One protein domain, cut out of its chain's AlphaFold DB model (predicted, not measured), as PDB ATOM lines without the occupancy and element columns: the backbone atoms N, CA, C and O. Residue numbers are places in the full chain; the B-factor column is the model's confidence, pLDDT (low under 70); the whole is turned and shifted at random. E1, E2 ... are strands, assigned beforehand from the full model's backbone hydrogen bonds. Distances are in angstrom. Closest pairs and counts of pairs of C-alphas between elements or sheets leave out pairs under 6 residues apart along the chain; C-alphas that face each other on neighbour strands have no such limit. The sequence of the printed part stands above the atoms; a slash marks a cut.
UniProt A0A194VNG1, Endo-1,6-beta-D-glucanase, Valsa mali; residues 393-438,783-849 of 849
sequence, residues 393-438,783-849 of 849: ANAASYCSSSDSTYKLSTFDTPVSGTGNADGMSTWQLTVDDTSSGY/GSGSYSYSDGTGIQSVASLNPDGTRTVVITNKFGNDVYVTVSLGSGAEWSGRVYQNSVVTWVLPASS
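This is residues 393 to 438 and 783 to 849 of the 849 residues of the protein "Endo-1,6-beta-D-glucanase" of Valsa mali (UniProt A0A194VNG1). Two sheets stand face to face as a sandwich: a slab of four strands, E1, E7, E4 and E3, covers a smaller sheet of three, E2, E5 and E6, with the strands of the one at 32 degrees to those of the other. A long stretch, residues 402 to 424, leaves E1 and crosses over past the edge strand E6 to reach E2. The printed part has 113 residues with seven named strands, E1 to E7 in chain order, and no named helix; the class is all strand, though only 48 residues are in named elements. The four-strand sheet is antiparallel and the three-strand sheet mixed. The whole is compact, with a radius of gyration of the C-alphas of 13.3 A, and rounded, spanning 36 by 29 by 26 A.

The larger sheet runs E1, residues 396 to 401, then E7, 839 to 845, E4, 807 to 813, and E3, 794 to 801. E1 and E7 are antiparallel at 170 degrees, with N 398 and O 842 within hydrogen-bond range at 2.9 A. E7 and E4 are antiparallel at 163 degrees, with N 811 and O 841 at 2.8 A. E4 and E3, a hairpin, have N 798 and O 810 at 3.0 A. The other sheet runs E2, residues 425 to 431, E5, 819 to 825, and E6, 830 to 835, and is strongly twisted. E2 and E5 are parallel at 22 degrees, with N 429 and O 822 at 2.8 A. E5 and E6, a hairpin, have N 821 and O 833 at 2.9 A. The facing parts of the two sheets are 10.3 A centre to centre. Between them, the closest C-alphas of E2 and E3 are those of Val 431 and Ala 799, 6.8 A apart. E1 and E6 are near each other, while E1 and E3 are apart.

E3 is the longest strand, 24.2 A from C-alpha 794 at (-3.562, -12.503, -22.753) to C-alpha 801. E2 measures 20.4 A, E4 19.3 A, E7 19.0 A, E5 18.9 A, E1 16.9 A and E6 15.6 A. E1 begins with C-alpha 396 at (-17.780, -11.843, -40.709), and E7 ends with C-alpha 845 at (-14.935, -17.792, -41.757).

The C-alphas farthest apart are those of Asp 791 and Ser 849, at 40.6 A. Residues 439 to 782 are not printed, and C-alphas 438 and 783 are 10.0 A apart across this cut, in the link from E2 to E3. The link from E1 to E2 is long, with 23 residues. The model's mean pLDDT over the printed part is 94.2; residues 393 and 849 are under 70.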
ATOM      1  N   ALA A 393     -21.795 -15.919 -48.444       54.34
ATOM      2  CA  ALA A 393     -20.396 -15.802 -48.824       54.34
ATOM      3  C   ALA A 393     -19.789 -14.518 -48.218       54.34
ATOM      4  O   ALA A 393     -20.445 -13.475 -48.254       54.34
ATOM      5  N   ASN A 394     -18.545 -14.630 -47.725       79.88
ATOM      6  CA  ASN A 394     -17.656 -13.652 -47.054       79.88
ATOM      7  C   ASN A 394     -17.499 -13.880 -45.541       79.88
ATOM      8  O   ASN A 394     -18.450 -14.260 -44.863       79.88
ATOM      9  N   ALA A 395     -16.288 -13.635 -45.027       91.19
ATOM     10  CA  ALA A 395     -16.013 -13.673 -43.593       91.19
ATOM     11  C   ALA A 395     -16.786 -12.565 -42.854       91.19
ATOM     12  O   ALA A 395     -17.073 -11.508 -43.424       91.19
ATOM     13  N   ALA A 396     -17.107 -12.798 -41.584       95.75
ATOM     14  CA  ALA A 396     -17.780 -11.843 -40.709       95.75
ATOM     15  C   ALA A 396     -17.132 -11.824 -39.321       95.75
ATOM     16  O   ALA A 396     -16.446 -12.770 -38.936       95.75
ATOM     17  N   SER A 397     -17.358 -10.744 -38.577       97.75
ATOM     18  CA  SER A 397     -16.811 -10.535 -37.237       97.75
ATOM     19  C   SER A 397     -17.855  -9.896 -36.331       97.75
ATOM     20  O   SER A 397     -18.620  -9.031 -36.778       97.75
ATOM     21  N   TYR A 398     -17.877 -10.311 -35.068       98.44
ATOM     22  CA  TYR A 398     -18.792  -9.805 -34.051       98.44
ATOM     23  C   TYR A 398     -18.057  -9.574 -32.737       98.44
ATOM     24  O   TYR A 398     -17.204 -10.372 -32.380       98.44
ATOM     25  N   CYS A 399     -18.397  -8.515 -32.002       98.75
ATOM     26  CA  CYS A 399     -17.694  -8.117 -30.780       98.75
ATOM     27  C   CYS A 399     -18.657  -7.895 -29.605       98.75
ATOM     28  O   CYS A 399     -19.747  -7.333 -29.765       98.75
ATOM     29  N   SER A 400     -18.226  -8.334 -28.424       98.75
ATOM     30  CA  SER A 400     -18.789  -8.000 -27.114       98.75
ATOM     31  C   SER A 400     -17.651  -7.495 -26.231       98.75
ATOM     32  O   SER A 400     -16.687  -8.225 -26.023       98.75
ATOM     33  N   SER A 401     -17.727  -6.261 -25.732       98.50
ATOM     34  CA  SER A 401     -16.617  -5.614 -25.015       98.50
ATOM     35  C   SER A 401     -16.966  -5.237 -23.577       98.50
ATOM     36  O   SER A 401     -18.124  -4.964 -23.250       98.50
ATOM     37  N   SER A 402     -15.954  -5.202 -22.706       97.75
ATOM     38  CA  SER A 402     -16.118  -4.919 -21.275       97.75
ATOM     39  C   SER A 402     -16.664  -3.524 -20.985       97.75
ATOM     40  O   SER A 402     -17.374  -3.315 -20.007       97.75
ATOM     41  N   ASP A 403     -16.348  -2.566 -21.854       96.81
ATOM     42  CA  ASP A 403     -16.827  -1.184 -21.808       96.81
ATOM     43  C   ASP A 403     -18.258  -1.021 -22.352       96.81
ATOM     44  O   ASP A 403     -18.779   0.092 -22.387       96.81
ATOM     45  N   SER A 404     -18.908  -2.116 -22.775       95.12
ATOM     46  CA  SER A 404     -20.238  -2.115 -23.394       95.12
ATOM     47  C   SER A 404     -20.354  -1.312 -24.698       95.12
ATOM     48  O   SER A 404     -21.476  -1.107 -25.170       95.12
ATOM     49  N   THR A 405     -19.233  -0.898 -25.306       97.12
ATOM     50  CA  THR A 405     -19.200  -0.253 -26.632       97.12
ATOM     51  C   THR A 405     -19.768  -1.186 -27.700       97.12
ATOM     52  O   THR A 405     -20.550  -0.759 -28.549       97.12
ATOM     53  N   TYR A 406     -19.424  -2.473 -27.622       98.25
ATOM     54  CA  TYR A 406     -19.946  -3.519 -28.493       98.25
ATOM     55  C   TYR A 406     -20.733  -4.544 -27.676       98.25
ATOM     56  O   TYR A 406     -20.259  -5.048 -26.659       98.25
ATOM     57  N   LYS A 407     -21.944  -4.869 -28.136       97.50
ATOM     58  CA  LYS A 407     -22.856  -5.835 -27.504       97.50
ATOM     59  C   LYS A 407     -23.357  -6.805 -28.563       97.50
ATOM     60  O   LYS A 407     -24.359  -6.522 -29.221       97.50
ATOM     61  N   LEU A 408     -22.614  -7.892 -28.799       96.62
ATOM     62  CA  LEU A 408     -22.864  -8.841 -29.897       96.62
ATOM     63  C   LEU A 408     -23.052  -8.132 -31.256       96.62
ATOM     64  O   LEU A 408     -23.916  -8.471 -32.065       96.62
ATOM     65  N   SER A 409     -22.283  -7.064 -31.460       97.19
ATOM     66  CA  SER A 409     -22.417  -6.145 -32.592       97.19
ATOM     67  C   SER A 409     -21.490  -6.564 -33.725       97.19
ATOM     68  O   SER A 409     -20.468  -7.192 -33.469       97.19
ATOM     69  N   THR A 410     -21.820  -6.213 -34.969       96.94
ATOM     70  CA  THR A 410     -20.883  -6.393 -36.089       96.94
ATOM     71  C   THR A 410     -19.597  -5.608 -35.832       96.94
ATOM     72  O   THR A 410     -19.627  -4.531 -35.235       96.94
ATOM     73  N   PHE A 411     -18.469  -6.174 -36.250       97.06
ATOM     74  CA  PHE A 411     -17.139  -5.629 -35.994       97.06
ATOM     75  C   PHE A 411     -16.247  -5.704 -37.244       97.06
ATOM     76  O   PHE A 411     -16.697  -6.140 -38.305       97.06
ATOM     77  N   ASP A 412     -14.991  -5.263 -37.122       93.12
ATOM     78  CA  ASP A 412     -13.992  -5.270 -38.190       93.12
ATOM     79  C   ASP A 412     -13.813  -6.693 -38.752       93.12
ATOM     80  O   ASP A 412     -13.386  -7.616 -38.051       93.12
ATOM     81  N   THR A 413     -14.182  -6.880 -40.023       93.56
ATOM     82  CA  THR A 413     -14.114  -8.174 -40.715       93.56
ATOM     83  C   THR A 413     -12.661  -8.632 -40.887       93.56
ATOM     84  O   THR A 413     -11.851  -7.845 -41.388       93.56
ATOM     85  N   PRO A 414     -12.309  -9.893 -40.554       94.56
ATOM     86  CA  PRO A 414     -10.970 -10.407 -40.818       94.56
ATOM     87  C   PRO A 414     -10.699 -10.501 -42.322       94.56
ATOM     88  O   PRO A 414     -11.576 -10.832 -43.125       94.56
ATOM     89  N   VAL A 415      -9.457 -10.234 -42.706       91.50
ATOM     90  CA  VAL A 415      -8.966 -10.344 -44.080       91.50
ATOM     91  C   VAL A 415      -8.216 -11.657 -44.268       91.50
ATOM     92  O   VAL A 415      -7.638 -12.189 -43.325       91.50
ATOM     93  N   SER A 416      -8.204 -12.187 -45.489       90.62
ATOM     94  CA  SER A 416      -7.389 -13.360 -45.812       90.62
ATOM     95  C   SER A 416      -5.904 -12.977 -45.930       90.62
ATOM     96  O   SER A 416      -5.574 -11.930 -46.493       90.62
ATOM     97  N   GLY A 417      -5.021 -13.834 -45.413       86.50
ATOM     98  CA  GLY A 417      -3.575 -13.624 -45.318       86.50
ATOM     99  C   GLY A 417      -3.146 -12.894 -44.041       86.50
ATOM    100  O   GLY A 417      -3.935 -12.692 -43.118       86.50
ATOM    101  N   THR A 418      -1.883 -12.467 -43.999       71.00
ATOM    102  CA  THR A 418      -1.265 -11.812 -42.828       71.00
ATOM    103  C   THR A 418      -1.773 -10.392 -42.563       71.00
ATOM    104  O   THR A 418      -1.548  -9.860 -41.482       71.00
ATOM    105  N   GLY A 419      -2.428  -9.757 -43.543       76.69
ATOM    106  CA  GLY A 419      -2.934  -8.385 -43.437       76.69
ATOM    107  C   GLY A 419      -1.866  -7.338 -43.071       76.69
ATOM    108  O   GLY A 419      -0.683  -7.520 -43.357       76.69
ATOM    109  N   ASN A 420      -2.291  -6.218 -42.476       81.88
ATOM    110  CA  ASN A 420      -1.420  -5.158 -41.955       81.88
ATOM    111  C   ASN A 420      -1.891  -4.771 -40.546       81.88
ATOM    112  O   ASN A 420      -3.047  -4.398 -40.364       81.88
ATOM    113  N   ALA A 421      -0.989  -4.858 -39.566       87.94
ATOM    114  CA  ALA A 421      -1.291  -4.601 -38.160       87.94
ATOM    115  C   ALA A 421      -1.401  -3.107 -37.805       87.94
ATOM    116  O   ALA A 421      -1.773  -2.795 -36.679       87.94
ATOM    117  N   ASP A 422      -1.041  -2.185 -38.708       88.69
ATOM    118  CA  ASP A 422      -1.132  -0.728 -38.498       88.69
ATOM    119  C   ASP A 422      -0.536  -0.250 -37.153       88.69
ATOM    120  O   ASP A 422      -1.024   0.680 -36.513       88.69
ATOM    121  N   GLY A 423       0.553  -0.895 -36.714       88.75
ATOM    122  CA  GLY A 423       1.261  -0.574 -35.468       88.75
ATOM    123  C   GLY A 423       0.664  -1.176 -34.188       88.75
ATOM    124  O   GLY A 423       1.211  -0.934 -33.113       88.75
ATOM    125  N   MET A 424      -0.412  -1.965 -34.278       94.25
ATOM    126  CA  MET A 424      -0.962  -2.729 -33.151       94.25
ATOM    127  C   MET A 424      -0.018  -3.861 -32.719       94.25
ATOM    128  O   MET A 424       0.749  -4.401 -33.521       94.25
ATOM    129  N   SER A 425      -0.114  -4.273 -31.451       96.44
ATOM    130  CA  SER A 425       0.517  -5.512 -30.982       96.44
ATOM    131  C   SER A 425      -0.076  -6.715 -31.709       96.44
ATOM    132  O   SER A 425      -1.287  -6.765 -31.919       96.44
ATOM    133  N   THR A 426       0.755  -7.695 -32.053       97.00
ATOM    134  CA  THR A 426       0.334  -8.865 -32.831       97.00
ATOM    135  C   THR A 426       0.232 -10.124 -31.983       97.00
ATOM    136  O   THR A 426       1.044 -10.315 -31.078       97.00
ATOM    137  N   TRP A 427      -0.678 -11.028 -32.338       98.06
ATOM    138  CA  TRP A 427      -0.785 -12.358 -31.735       98.06
ATOM    139  C   TRP A 427      -1.016 -13.433 -32.798       98.06
ATOM    140  O   TRP A 427      -1.642 -13.169 -33.822       98.06
ATOM    141  N   GLN A 428      -0.506 -14.639 -32.561       97.50
ATOM    142  CA  GLN A 428      -0.581 -15.755 -33.504       97.50
ATOM    143  C   GLN A 428      -1.360 -16.914 -32.897       97.50
ATOM    144  O   GLN A 428      -1.080 -17.335 -31.776       97.50
ATOM    145  N   LEU A 429      -2.324 -17.426 -33.653       98.25
ATOM    146  CA  LEU A 429      -3.119 -18.600 -33.324       98.25
ATOM    147  C   LEU A 429      -3.022 -19.613 -34.462       98.25
ATOM    148  O   LEU A 429      -2.920 -19.247 -35.635       98.25
ATOM    149  N   THR A 430      -3.112 -20.894 -34.124       98.12
ATOM    150  CA  THR A 430      -3.259 -21.967 -35.114       98.12
ATOM    151  C   THR A 430      -4.524 -22.758 -34.834       98.12
ATOM    152  O   THR A 430      -4.845 -22.996 -33.672       98.12
ATOM    153  N   VAL A 431      -5.207 -23.205 -35.883       98.19
ATOM    154  CA  VAL A 431      -6.390 -24.071 -35.800       98.19
ATOM    155  C   VAL A 431      -6.230 -25.194 -36.817       98.19
ATOM    156  O   VAL A 431      -6.113 -24.923 -38.008       98.19
ATOM    157  N   ASP A 432      -6.240 -26.450 -36.383       97.81
ATOM    158  CA  ASP A 432      -6.282 -27.586 -37.303       97.81
ATOM    159  C   ASP A 432      -7.735 -27.841 -37.730       97.81
ATOM    160  O   ASP A 432      -8.496 -28.539 -37.064       97.81
ATOM    161  N   ASP A 433      -8.138 -27.235 -38.850       96.06
ATOM    162  CA  ASP A 433      -9.458 -27.421 -39.458       96.06
ATOM    163  C   ASP A 433      -9.533 -28.639 -40.392       96.06
ATOM    164  O   ASP A 433     -10.486 -28.780 -41.161       96.06
ATOM    165  N   THR A 434      -8.547 -29.533 -40.322       95.69
ATOM    166  CA  THR A 434      -8.576 -30.835 -40.989       95.69
ATOM    167  C   THR A 434      -9.098 -31.917 -40.043       95.69
ATOM    168  O   THR A 434      -9.236 -31.712 -38.839       95.69
ATOM    169  N   SER A 435      -9.367 -33.114 -40.569       95.62
ATOM    170  CA  SER A 435      -9.910 -34.214 -39.765       95.62
ATOM    171  C   SER A 435      -9.027 -34.648 -38.588       95.62
ATOM    172  O   SER A 435      -9.550 -35.266 -37.667       95.62
ATOM    173  N   SER A 436      -7.714 -34.376 -38.607       96.19
ATOM    174  CA  SER A 436      -6.831 -34.674 -37.466       96.19
ATOM    175  C   SER A 436      -7.049 -33.744 -36.278       96.19
ATOM    176  O   SER A 436      -6.783 -34.150 -35.152       96.19
ATOM    177  N   GLY A 437      -7.559 -32.536 -36.523       96.62
ATOM    178  CA  GLY A 437      -7.856 -31.556 -35.487       96.62
ATOM    179  C   GLY A 437      -9.263 -31.678 -34.916       96.62
ATOM    180  O   GLY A 437      -9.633 -30.895 -34.050       96.62
ATOM    181  N   TYR A 438     -10.084 -32.619 -35.381       98.00
ATOM    182  CA  TYR A 438     -11.460 -32.738 -34.904       98.00
ATOM    183  C   TYR A 438     -11.498 -33.285 -33.478       98.00
ATOM    184  O   TYR A 438     -11.007 -34.380 -33.202       98.00
ATOM    185  N   GLY A 783      -6.250 -26.519 -31.541       95.62
ATOM    186  CA  GLY A 783      -5.625 -25.231 -31.787       95.62
ATOM    187  C   GLY A 783      -4.555 -24.887 -30.768       95.62
ATOM    188  O   GLY A 783      -4.491 -25.453 -29.680       95.62
ATOM    189  N   SER A 784      -3.693 -23.941 -31.132       95.25
ATOM    190  CA  SER A 784      -2.590 -23.485 -30.286       95.25
ATOM    191  C   SER A 784      -2.447 -21.963 -30.321       95.25
ATOM    192  O   SER A 784      -3.078 -21.278 -31.128       95.25
ATOM    193  N   GLY A 785      -1.631 -21.428 -29.411       93.94
ATOM    194  CA  GLY A 785      -1.401 -19.989 -29.267       93.94
ATOM    195  C   GLY A 785      -2.317 -19.302 -28.252       93.94
ATOM    196  O   GLY A 785      -2.120 -18.126 -27.974       93.94
ATOM    197  N   SER A 786      -3.275 -20.009 -27.649       95.56
ATOM    198  CA  SER A 786      -3.998 -19.496 -26.477       95.56
ATOM    199  C   SER A 786      -3.071 -19.415 -25.264       95.56
ATOM    200  O   SER A 786      -2.398 -20.391 -24.938       95.56
ATOM    201  N   TYR A 787      -3.044 -18.271 -24.581       93.50
ATOM    202  CA  TYR A 787      -2.238 -18.060 -23.384       93.50
ATOM    203  C   TYR A 787      -2.813 -16.949 -22.500       93.50
ATOM    204  O   TYR A 787      -3.242 -15.902 -22.991       93.50
ATOM    205  N   SER A 788      -2.753 -17.155 -21.186       89.50
ATOM    206  CA  SER A 788      -3.021 -16.127 -20.180       89.50
ATOM    207  C   SER A 788      -1.782 -15.922 -19.314       89.50
ATOM    208  O   SER A 788      -1.161 -16.881 -18.862       89.50
ATOM    209  N   TYR A 789      -1.407 -14.663 -19.111       86.62
ATOM    210  CA  TYR A 789      -0.315 -14.263 -18.235       86.62
ATOM    211  C   TYR A 789      -0.757 -14.314 -16.770       86.62
ATOM    212  O   TYR A 789      -1.946 -14.332 -16.452       86.62
ATOM    213  N   SER A 790       0.216 -14.297 -15.859       82.38
ATOM    214  CA  SER A 790      -0.030 -14.320 -14.411       82.38
ATOM    215  C   SER A 790      -0.817 -13.113 -13.891       82.38
ATOM    216  O   SER A 790      -1.339 -13.160 -12.786       82.38
ATOM    217  N   ASP A 791      -0.878 -12.021 -14.658       85.81
ATOM    218  CA  ASP A 791      -1.666 -10.824 -14.346       85.81
ATOM    219  C   ASP A 791      -3.115 -10.892 -14.873       85.81
ATOM    220  O   ASP A 791      -3.864  -9.927 -14.742       85.81
ATOM    221  N   GLY A 792      -3.511 -12.020 -15.473       85.69
ATOM    222  CA  GLY A 792      -4.841 -12.236 -16.041       85.69
ATOM    223  C   GLY A 792      -5.023 -11.702 -17.466       85.69
ATOM    224  O   GLY A 792      -6.080 -11.931 -18.056       85.69
ATOM    225  N   THR A 793      -4.023 -11.033 -18.049       94.62
ATOM    226  CA  THR A 793      -4.064 -10.586 -19.451       94.62
ATOM    227  C   THR A 793      -3.718 -11.723 -20.418       94.62
ATOM    228  O   THR A 793      -3.299 -12.805 -20.008       94.62
ATOM    229  N   GLY A 794      -3.892 -11.512 -21.724       96.75
ATOM    230  CA  GLY A 794      -3.562 -12.503 -22.753       96.75
ATOM    231  C   GLY A 794      -4.640 -12.662 -23.820       96.75
ATOM    232  O   GLY A 794      -5.611 -11.904 -23.867       96.75
ATOM    233  N   ILE A 795      -4.450 -13.666 -24.674       98.38
ATOM    234  CA  ILE A 795      -5.378 -14.042 -25.742       98.38
ATOM    235  C   ILE A 795      -5.721 -15.516 -25.573       98.38
ATOM    236  O   ILE A 795      -4.831 -16.363 -25.559       98.38
ATOM    237  N   GLN A 796      -7.008 -15.837 -25.492       98.19
ATOM    238  CA  GLN A 796      -7.493 -17.215 -25.569       98.19
ATOM    239  C   GLN A 796      -8.437 -17.380 -26.751       98.19
ATOM    240  O   GLN A 796      -9.102 -16.427 -27.153       98.19
ATOM    241  N   SER A 797      -8.504 -18.584 -27.306       98.62
ATOM    242  CA  SER A 797      -9.357 -18.872 -28.451       98.62
ATOM    243  C   SER A 797      -9.869 -20.301 -28.479       98.62
ATOM    244  O   SER A 797      -9.163 -21.231 -28.089       98.62
ATOM    245  N   VAL A 798     -11.045 -20.484 -29.065       98.56
ATOM    246  CA  VAL A 798     -11.564 -21.790 -29.473       98.56
ATOM    247  C   VAL A 798     -12.136 -21.670 -30.874       98.56
ATOM    248  O   VAL A 798     -12.707 -20.638 -31.234       98.56
ATOM    249  N   ALA A 799     -11.969 -22.720 -31.670       98.62
ATOM    250  CA  ALA A 799     -12.497 -22.771 -33.018       98.62
ATOM    251  C   ALA A 799     -13.425 -23.969 -33.211       98.62
ATOM    252  O   ALA A 799     -13.301 -24.985 -32.525       98.62
ATOM    253  N   SER A 800     -14.348 -23.851 -34.161       98.69
ATOM    254  CA  SER A 800     -15.246 -24.933 -34.554       98.69
ATOM    255  C   SER A 800     -15.386 -25.035 -36.067       98.69
ATOM    256  O   SER A 800     -15.332 -24.032 -36.776       98.69
ATOM    257  N   LEU A 801     -15.627 -26.251 -36.552       98.38
ATOM    258  CA  LEU A 801     -16.209 -26.517 -37.861       98.38
ATOM    259  C   LEU A 801     -17.716 -26.719 -37.688       98.38
ATOM    260  O   LEU A 801     -18.161 -27.661 -37.025       98.38
ATOM    261  N   ASN A 802     -18.504 -25.836 -38.284       97.19
ATOM    262  CA  ASN A 802     -19.954 -25.857 -38.167       97.19
ATOM    263  C   ASN A 802     -20.580 -26.848 -39.166       97.19
ATOM    264  O   ASN A 802     -19.967 -27.165 -40.189       97.19
ATOM    265  N   PRO A 803     -21.819 -27.323 -38.927       95.06
ATOM    266  CA  PRO A 803     -22.488 -28.274 -39.823       95.06
ATOM    267  C   PRO A 803     -22.691 -27.774 -41.260       95.06
ATOM    268  O   PRO A 803     -22.823 -28.584 -42.174       95.06
ATOM    269  N   ASP A 804     -22.719 -26.456 -41.470       92.50
ATOM    270  CA  ASP A 804     -22.810 -25.827 -42.795       92.50
ATOM    271  C   ASP A 804     -21.445 -25.673 -43.500       92.50
ATOM    272  O   ASP A 804     -21.374 -25.144 -44.610       92.50
ATOM    273  N   GLY A 805     -20.365 -26.140 -42.868       93.56
ATOM    274  CA  GLY A 805     -18.994 -26.085 -43.368       93.56
ATOM    275  C   GLY A 805     -18.238 -24.799 -43.027       93.56
ATOM    276  O   GLY A 805     -17.041 -24.729 -43.302       93.56
ATOM    277  N   THR A 806     -18.882 -23.788 -42.435       95.06
ATOM    278  CA  THR A 806     -18.183 -22.577 -41.965       95.06
ATOM    279  C   THR A 806     -17.268 -22.893 -40.786       95.06
ATOM    280  O   THR A 806     -17.506 -23.848 -40.042       95.06
ATOM    281  N   ARG A 807     -16.210 -22.093 -40.600       96.94
ATOM    282  CA  ARG A 807     -15.370 -22.173 -39.395       96.94
ATOM    283  C   ARG A 807     -15.639 -20.978 -38.501       96.94
ATOM    284  O   ARG A 807     -15.610 -19.849 -38.979       96.94
ATOM    285  N   THR A 808     -15.858 -21.210 -37.217       98.19
ATOM    286  CA  THR A 808     -15.960 -20.138 -36.222       98.19
ATOM    287  C   THR A 808     -14.668 -20.085 -35.425       98.19
ATOM    288  O   THR A 808     -14.139 -21.131 -35.065       98.19
ATOM    289  N   VAL A 809     -14.157 -18.888 -35.137       98.69
ATOM    290  CA  VAL A 809     -13.038 -18.671 -34.209       98.69
ATOM    291  C   VAL A 809     -13.470 -17.621 -33.196       98.69
ATOM    292  O   VAL A 809     -13.647 -16.458 -33.549       98.69
ATOM    293  N   VAL A 810     -13.668 -18.032 -31.946       98.88
ATOM    294  CA  VAL A 810     -13.979 -17.132 -30.829       98.88
ATOM    295  C   VAL A 810     -12.668 -16.763 -30.151       98.88
ATOM    296  O   VAL A 810     -11.889 -17.653 -29.815       98.88
ATOM    297  N   ILE A 811     -12.410 -15.469 -29.963       98.88
ATOM    298  CA  ILE A 811     -11.146 -14.934 -29.449       98.88
ATOM    299  C   ILE A 811     -11.441 -13.987 -28.287       98.88
ATOM    300  O   ILE A 811     -12.098 -12.964 -28.466       98.88
ATOM    301  N   THR A 812     -10.914 -14.293 -27.105       98.75
ATOM    302  CA  THR A 812     -10.967 -13.420 -25.930       98.75
ATOM    303  C   THR A 812      -9.662 -12.640 -25.826       98.75
ATOM    304  O   THR A 812      -8.610 -13.239 -25.603       98.75
ATOM    305  N   ASN A 813      -9.725 -11.315 -25.954       98.56
ATOM    306  CA  ASN A 813      -8.609 -10.406 -25.705       98.56
ATOM    307  C   ASN A 813      -8.751  -9.765 -24.328       98.56
ATOM    308  O   ASN A 813      -9.650  -8.956 -24.112       98.56
ATOM    309  N   LYS A 814      -7.840 -10.108 -23.414       98.19
ATOM    310  CA  LYS A 814      -7.782  -9.570 -22.046       98.19
ATOM    311  C   LYS A 814      -6.745  -8.460 -21.879       98.19
ATOM    312  O   LYS A 814      -6.432  -8.072 -20.759       98.19
ATOM    313  N   PHE A 815      -6.174  -7.965 -22.975       98.19
ATOM    314  CA  PHE A 815      -5.335  -6.778 -22.940       98.19
ATOM    315  C   PHE A 815      -6.183  -5.506 -22.925       98.19
ATOM    316  O   PHE A 815      -7.235  -5.419 -23.560       98.19
ATOM    317  N   GLY A 816      -5.658  -4.476 -22.260       97.25
ATOM    318  CA  GLY A 816      -6.189  -3.109 -22.294       97.25
ATOM    319  C   GLY A 816      -5.845  -2.342 -23.576       97.25
ATOM    320  O   GLY A 816      -5.746  -1.121 -23.536       97.25
ATOM    321  N   ASN A 817      -5.586  -3.047 -24.678       97.69
ATOM    322  CA  ASN A 817      -5.355  -2.488 -26.002       97.69
ATOM    323  C   ASN A 817      -5.817  -3.474 -27.081       97.69
ATOM    324  O   ASN A 817      -5.939  -4.679 -26.844       97.69
ATOM    325  N   ASP A 818      -6.063  -2.953 -28.278       98.25
ATOM    326  CA  ASP A 818      -6.412  -3.786 -29.421       98.25
ATOM    327  C   ASP A 818      -5.217  -4.632 -29.856       98.25
ATOM    328  O   ASP A 818      -4.067  -4.179 -29.827       98.25
ATOM    329  N   VAL A 819      -5.507  -5.853 -30.288       98.25
ATOM    330  CA  VAL A 819      -4.510  -6.814 -30.756       98.25
ATOM    331  C   VAL A 819      -4.832  -7.202 -32.190       98.25
ATOM    332  O   VAL A 819      -5.974  -7.513 -32.521       98.25
ATOM    333  N   TYR A 820      -3.821  -7.202 -33.052       97.94
ATOM    334  CA  TYR A 820      -3.935  -7.738 -34.399       97.94
ATOM    335  C   TYR A 820      -3.628  -9.233 -34.375       97.94
ATOM    336  O   TYR A 820      -2.484  -9.643 -34.169       97.94
ATOM    337  N   VAL A 821      -4.655 -10.057 -34.530       98.25
ATOM    338  CA  VAL A 821      -4.530 -11.512 -34.457       98.25
ATOM    339  C   VAL A 821      -4.398 -12.078 -35.863       98.25
ATOM    340  O   VAL A 821      -5.110 -11.651 -36.768       98.25
ATOM    341  N   THR A 822      -3.519 -13.058 -36.034       97.88
ATOM    342  CA  THR A 822      -3.448 -13.909 -37.224       97.88
ATOM    343  C   THR A 822      -3.775 -15.343 -36.817       97.88
ATOM    344  O   THR A 822      -3.239 -15.862 -35.840       97.88
ATOM    345  N   VAL A 823      -4.679 -15.975 -37.562       97.94
ATOM    346  CA  VAL A 823      -5.129 -17.355 -37.391       97.94
ATOM    347  C   VAL A 823      -4.685 -18.156 -38.610       97.94
ATOM    348  O   VAL A 823      -5.158 -17.920 -39.723       97.94
ATOM    349  N   SER A 824      -3.785 -19.111 -38.391       97.19
ATOM    350  CA  SER A 824      -3.331 -20.062 -39.411       97.19
ATOM    351  C   SER A 824      -4.155 -21.343 -39.341       97.19
ATOM    352  O   SER A 824      -4.215 -21.979 -38.288       97.19
ATOM    353  N   LEU A 825      -4.788 -21.730 -40.446       96.06
ATOM    354  CA  LEU A 825      -5.606 -22.937 -40.535       96.06
ATOM    355  C   LEU A 825      -4.782 -24.122 -41.062       96.06
ATOM    356  O   LEU A 825      -3.962 -23.955 -41.965       96.06
ATOM    357  N   GLY A 826      -5.022 -25.328 -40.542       93.88
ATOM    358  CA  GLY A 826      -4.367 -26.571 -40.975       93.88
ATOM    359  C   GLY A 826      -4.565 -26.881 -42.465       93.88
ATOM    360  O   GLY A 826      -3.682 -27.439 -43.113       93.88
ATOM    361  N   SER A 827      -5.682 -26.431 -43.042       91.25
ATOM    362  CA  SER A 827      -5.973 -26.450 -44.483       91.25
ATOM    363  C   SER A 827      -5.106 -25.503 -45.330       91.25
ATOM    364  O   SER A 827      -5.183 -25.540 -46.558       91.25
ATOM    365  N   GLY A 828      -4.274 -24.664 -44.703       90.69
ATOM    366  CA  GLY A 828      -3.323 -23.765 -45.360       90.69
ATOM    367  C   GLY A 828      -3.833 -22.343 -45.607       90.69
ATOM    368  O   GLY A 828      -3.100 -21.528 -46.163       90.69
ATOM    369  N   ALA A 829      -5.069 -22.026 -45.214       91.31
ATOM    370  CA  ALA A 829      -5.577 -20.657 -45.255       91.31
ATOM    371  C   ALA A 829      -5.135 -19.864 -44.017       91.31
ATOM    372  O   ALA A 829      -5.100 -20.388 -42.909       91.31
ATOM    373  N   GLU A 830      -4.877 -18.573 -44.194       94.25
ATOM    374  CA  GLU A 830      -4.600 -17.643 -43.097       94.25
ATOM    375  C   GLU A 830      -5.645 -16.531 -43.080       94.25
ATOM    376  O   GLU A 830      -6.113 -16.082 -44.135       94.25
ATOM    377  N   TRP A 831      -5.991 -16.076 -41.879       96.06
ATOM    378  CA  TRP A 831      -6.905 -14.962 -41.649       96.06
ATOM    379  C   TRP A 831      -6.341 -14.038 -40.584       96.06
ATOM    380  O   TRP A 831      -5.885 -14.511 -39.550       96.06
ATOM    381  N   SER A 832      -6.397 -12.730 -40.811       96.12
ATOM    382  CA  SER A 832      -5.915 -11.746 -39.842       96.12
ATOM    383  C   SER A 832      -6.905 -10.614 -39.642       96.12
ATOM    384  O   SER A 832      -7.626 -10.224 -40.560       96.12
ATOM    385  N   GLY A 833      -6.943 -10.059 -38.439       96.25
ATOM    386  CA  GLY A 833      -7.888  -9.009 -38.104       96.25
ATOM    387  C   GLY A 833      -7.639  -8.407 -36.733       96.25
ATOM    388  O   GLY A 833      -6.920  -8.954 -35.898       96.25
ATOM    389  N   ARG A 834      -8.260  -7.254 -36.507       97.50
ATOM    390  CA  ARG A 834      -8.255  -6.583 -35.213       97.50
ATOM    391  C   ARG A 834      -9.172  -7.323 -34.239       97.50
ATOM    392  O   ARG A 834     -10.284  -7.705 -34.592       97.50
ATOM    393  N   VAL A 835      -8.712  -7.468 -33.004       98.38
ATOM    394  CA  VAL A 835      -9.485  -7.943 -31.856       98.38
ATOM    395  C   VAL A 835      -9.469  -6.834 -30.811       98.38
ATOM    396  O   VAL A 835      -8.404  -6.412 -30.357       98.38
ATOM    397  N   TYR A 836     -10.652  -6.319 -30.477       98.56
ATOM    398  CA  TYR A 836     -10.807  -5.152 -29.609       98.56
ATOM    399  C   TYR A 836     -10.285  -5.433 -28.191       98.56
ATOM    400  O   TYR A 836     -10.309  -6.575 -27.727       98.56
ATOM    401  N   GLN A 837      -9.787  -4.415 -27.499       98.19
ATOM    402  CA  GLN A 837      -9.375  -4.513 -26.093       98.19
ATOM    403  C   GLN A 837     -10.488  -5.052 -25.180       98.19
ATOM    404  O   GLN A 837     -11.660  -4.740 -25.396       98.19
ATOM    405  N   ASN A 838     -10.119  -5.815 -24.143       98.38
ATOM    406  CA  ASN A 838     -11.034  -6.371 -23.132       98.38
ATOM    407  C   ASN A 838     -12.372  -6.856 -23.719       98.38
ATOM    408  O   ASN A 838     -13.450  -6.363 -23.370       98.38
ATOM    409  N   SER A 839     -12.301  -7.768 -24.686       98.75
ATOM    410  CA  SER A 839     -13.465  -8.195 -25.458       98.75
ATOM    411  C   SER A 839     -13.430  -9.671 -25.819       98.75
ATOM    412  O   SER A 839     -12.386 -10.324 -25.766       98.75
ATOM    413  N   VAL A 840     -14.591 -10.179 -26.222       98.81
ATOM    414  CA  VAL A 840     -14.720 -11.422 -26.979       98.81
ATOM    415  C   VAL A 840     -15.134 -11.059 -28.401       98.81
ATOM    416  O   VAL A 840     -16.177 -10.430 -28.613       98.81
ATOM    417  N   VAL A 841     -14.306 -11.450 -29.369       98.81
ATOM    418  CA  VAL A 841     -14.550 -11.270 -30.799       98.81
ATOM    419  C   VAL A 841     -14.695 -12.629 -31.462       98.81
ATOM    420  O   VAL A 841     -13.810 -13.474 -31.346       98.81
ATOM    421  N   THR A 842     -15.781 -12.820 -32.201       98.75
ATOM    422  CA  THR A 842     -16.043 -14.052 -32.937       98.75
ATOM    423  C   THR A 842     -15.959 -13.813 -34.431       98.75
ATOM    424  O   THR A 842     -16.707 -13.010 -34.992       98.75
ATOM    425  N   TRP A 843     -15.058 -14.539 -35.087       98.44
ATOM    426  CA  TRP A 843     -14.944 -14.584 -36.537       98.44
ATOM    427  C   TRP A 843     -15.734 -15.762 -37.089       98.44
ATOM    428  O   TRP A 843     -15.592 -16.886 -36.613       98.44
ATOM    429  N   VAL A 844     -16.522 -15.513 -38.130       97.50
ATOM    430  CA  VAL A 844     -17.179 -16.547 -38.934       97.50
ATOM    431  C   VAL A 844     -16.500 -16.552 -40.295       97.50
ATOM    432  O   VAL A 844     -16.633 -15.610 -41.075       97.50
ATOM    433  N   LEU A 845     -15.727 -17.596 -40.553       95.56
ATOM    434  CA  LEU A 845     -14.935 -17.792 -41.757       95.56
ATOM    435  C   LEU A 845     -15.713 -18.670 -42.753       95.56
ATOM    436  O   LEU A 845     -16.432 -19.586 -42.336       95.56
ATOM    437  N   PRO A 846     -15.580 -18.426 -44.071       91.81
ATOM    438  CA  PRO A 846     -16.275 -19.212 -45.093       91.81
ATOM    439  C   PRO A 846     -15.872 -20.692 -45.039       91.81
ATOM    440  O   PRO A 846     -14.875 -21.033 -44.411       91.81
ATOM    441  N   ALA A 847     -16.603 -21.579 -45.715       86.19
ATOM    442  CA  ALA A 847     -16.173 -22.970 -45.877       86.19
ATOM    443  C   ALA A 847     -14.851 -23.070 -46.659       86.19
ATOM    444  O   ALA A 847     -14.531 -22.190 -47.464       86.19
ATOM    445  N   SER A 848     -14.059 -24.117 -46.405       75.75
ATOM    446  CA  SER A 848     -12.856 -24.394 -47.199       75.75
ATOM    447  C   SER A 848     -13.262 -24.666 -48.650       75.75
ATOM    448  O   SER A 848     -14.155 -25.480 -48.888       75.75
ATOM    449  N   SER A 849     -12.632 -23.960 -49.588       59.41
ATOM    450  CA  SER A 849     -12.848 -24.098 -51.034       59.41
ATOM    451  C   SER A 849     -12.348 -25.420 -51.592       59.41
ATOM    452  O   SER A 849     -11.233 -25.806 -51.171       59.41
TER     453      SER A 849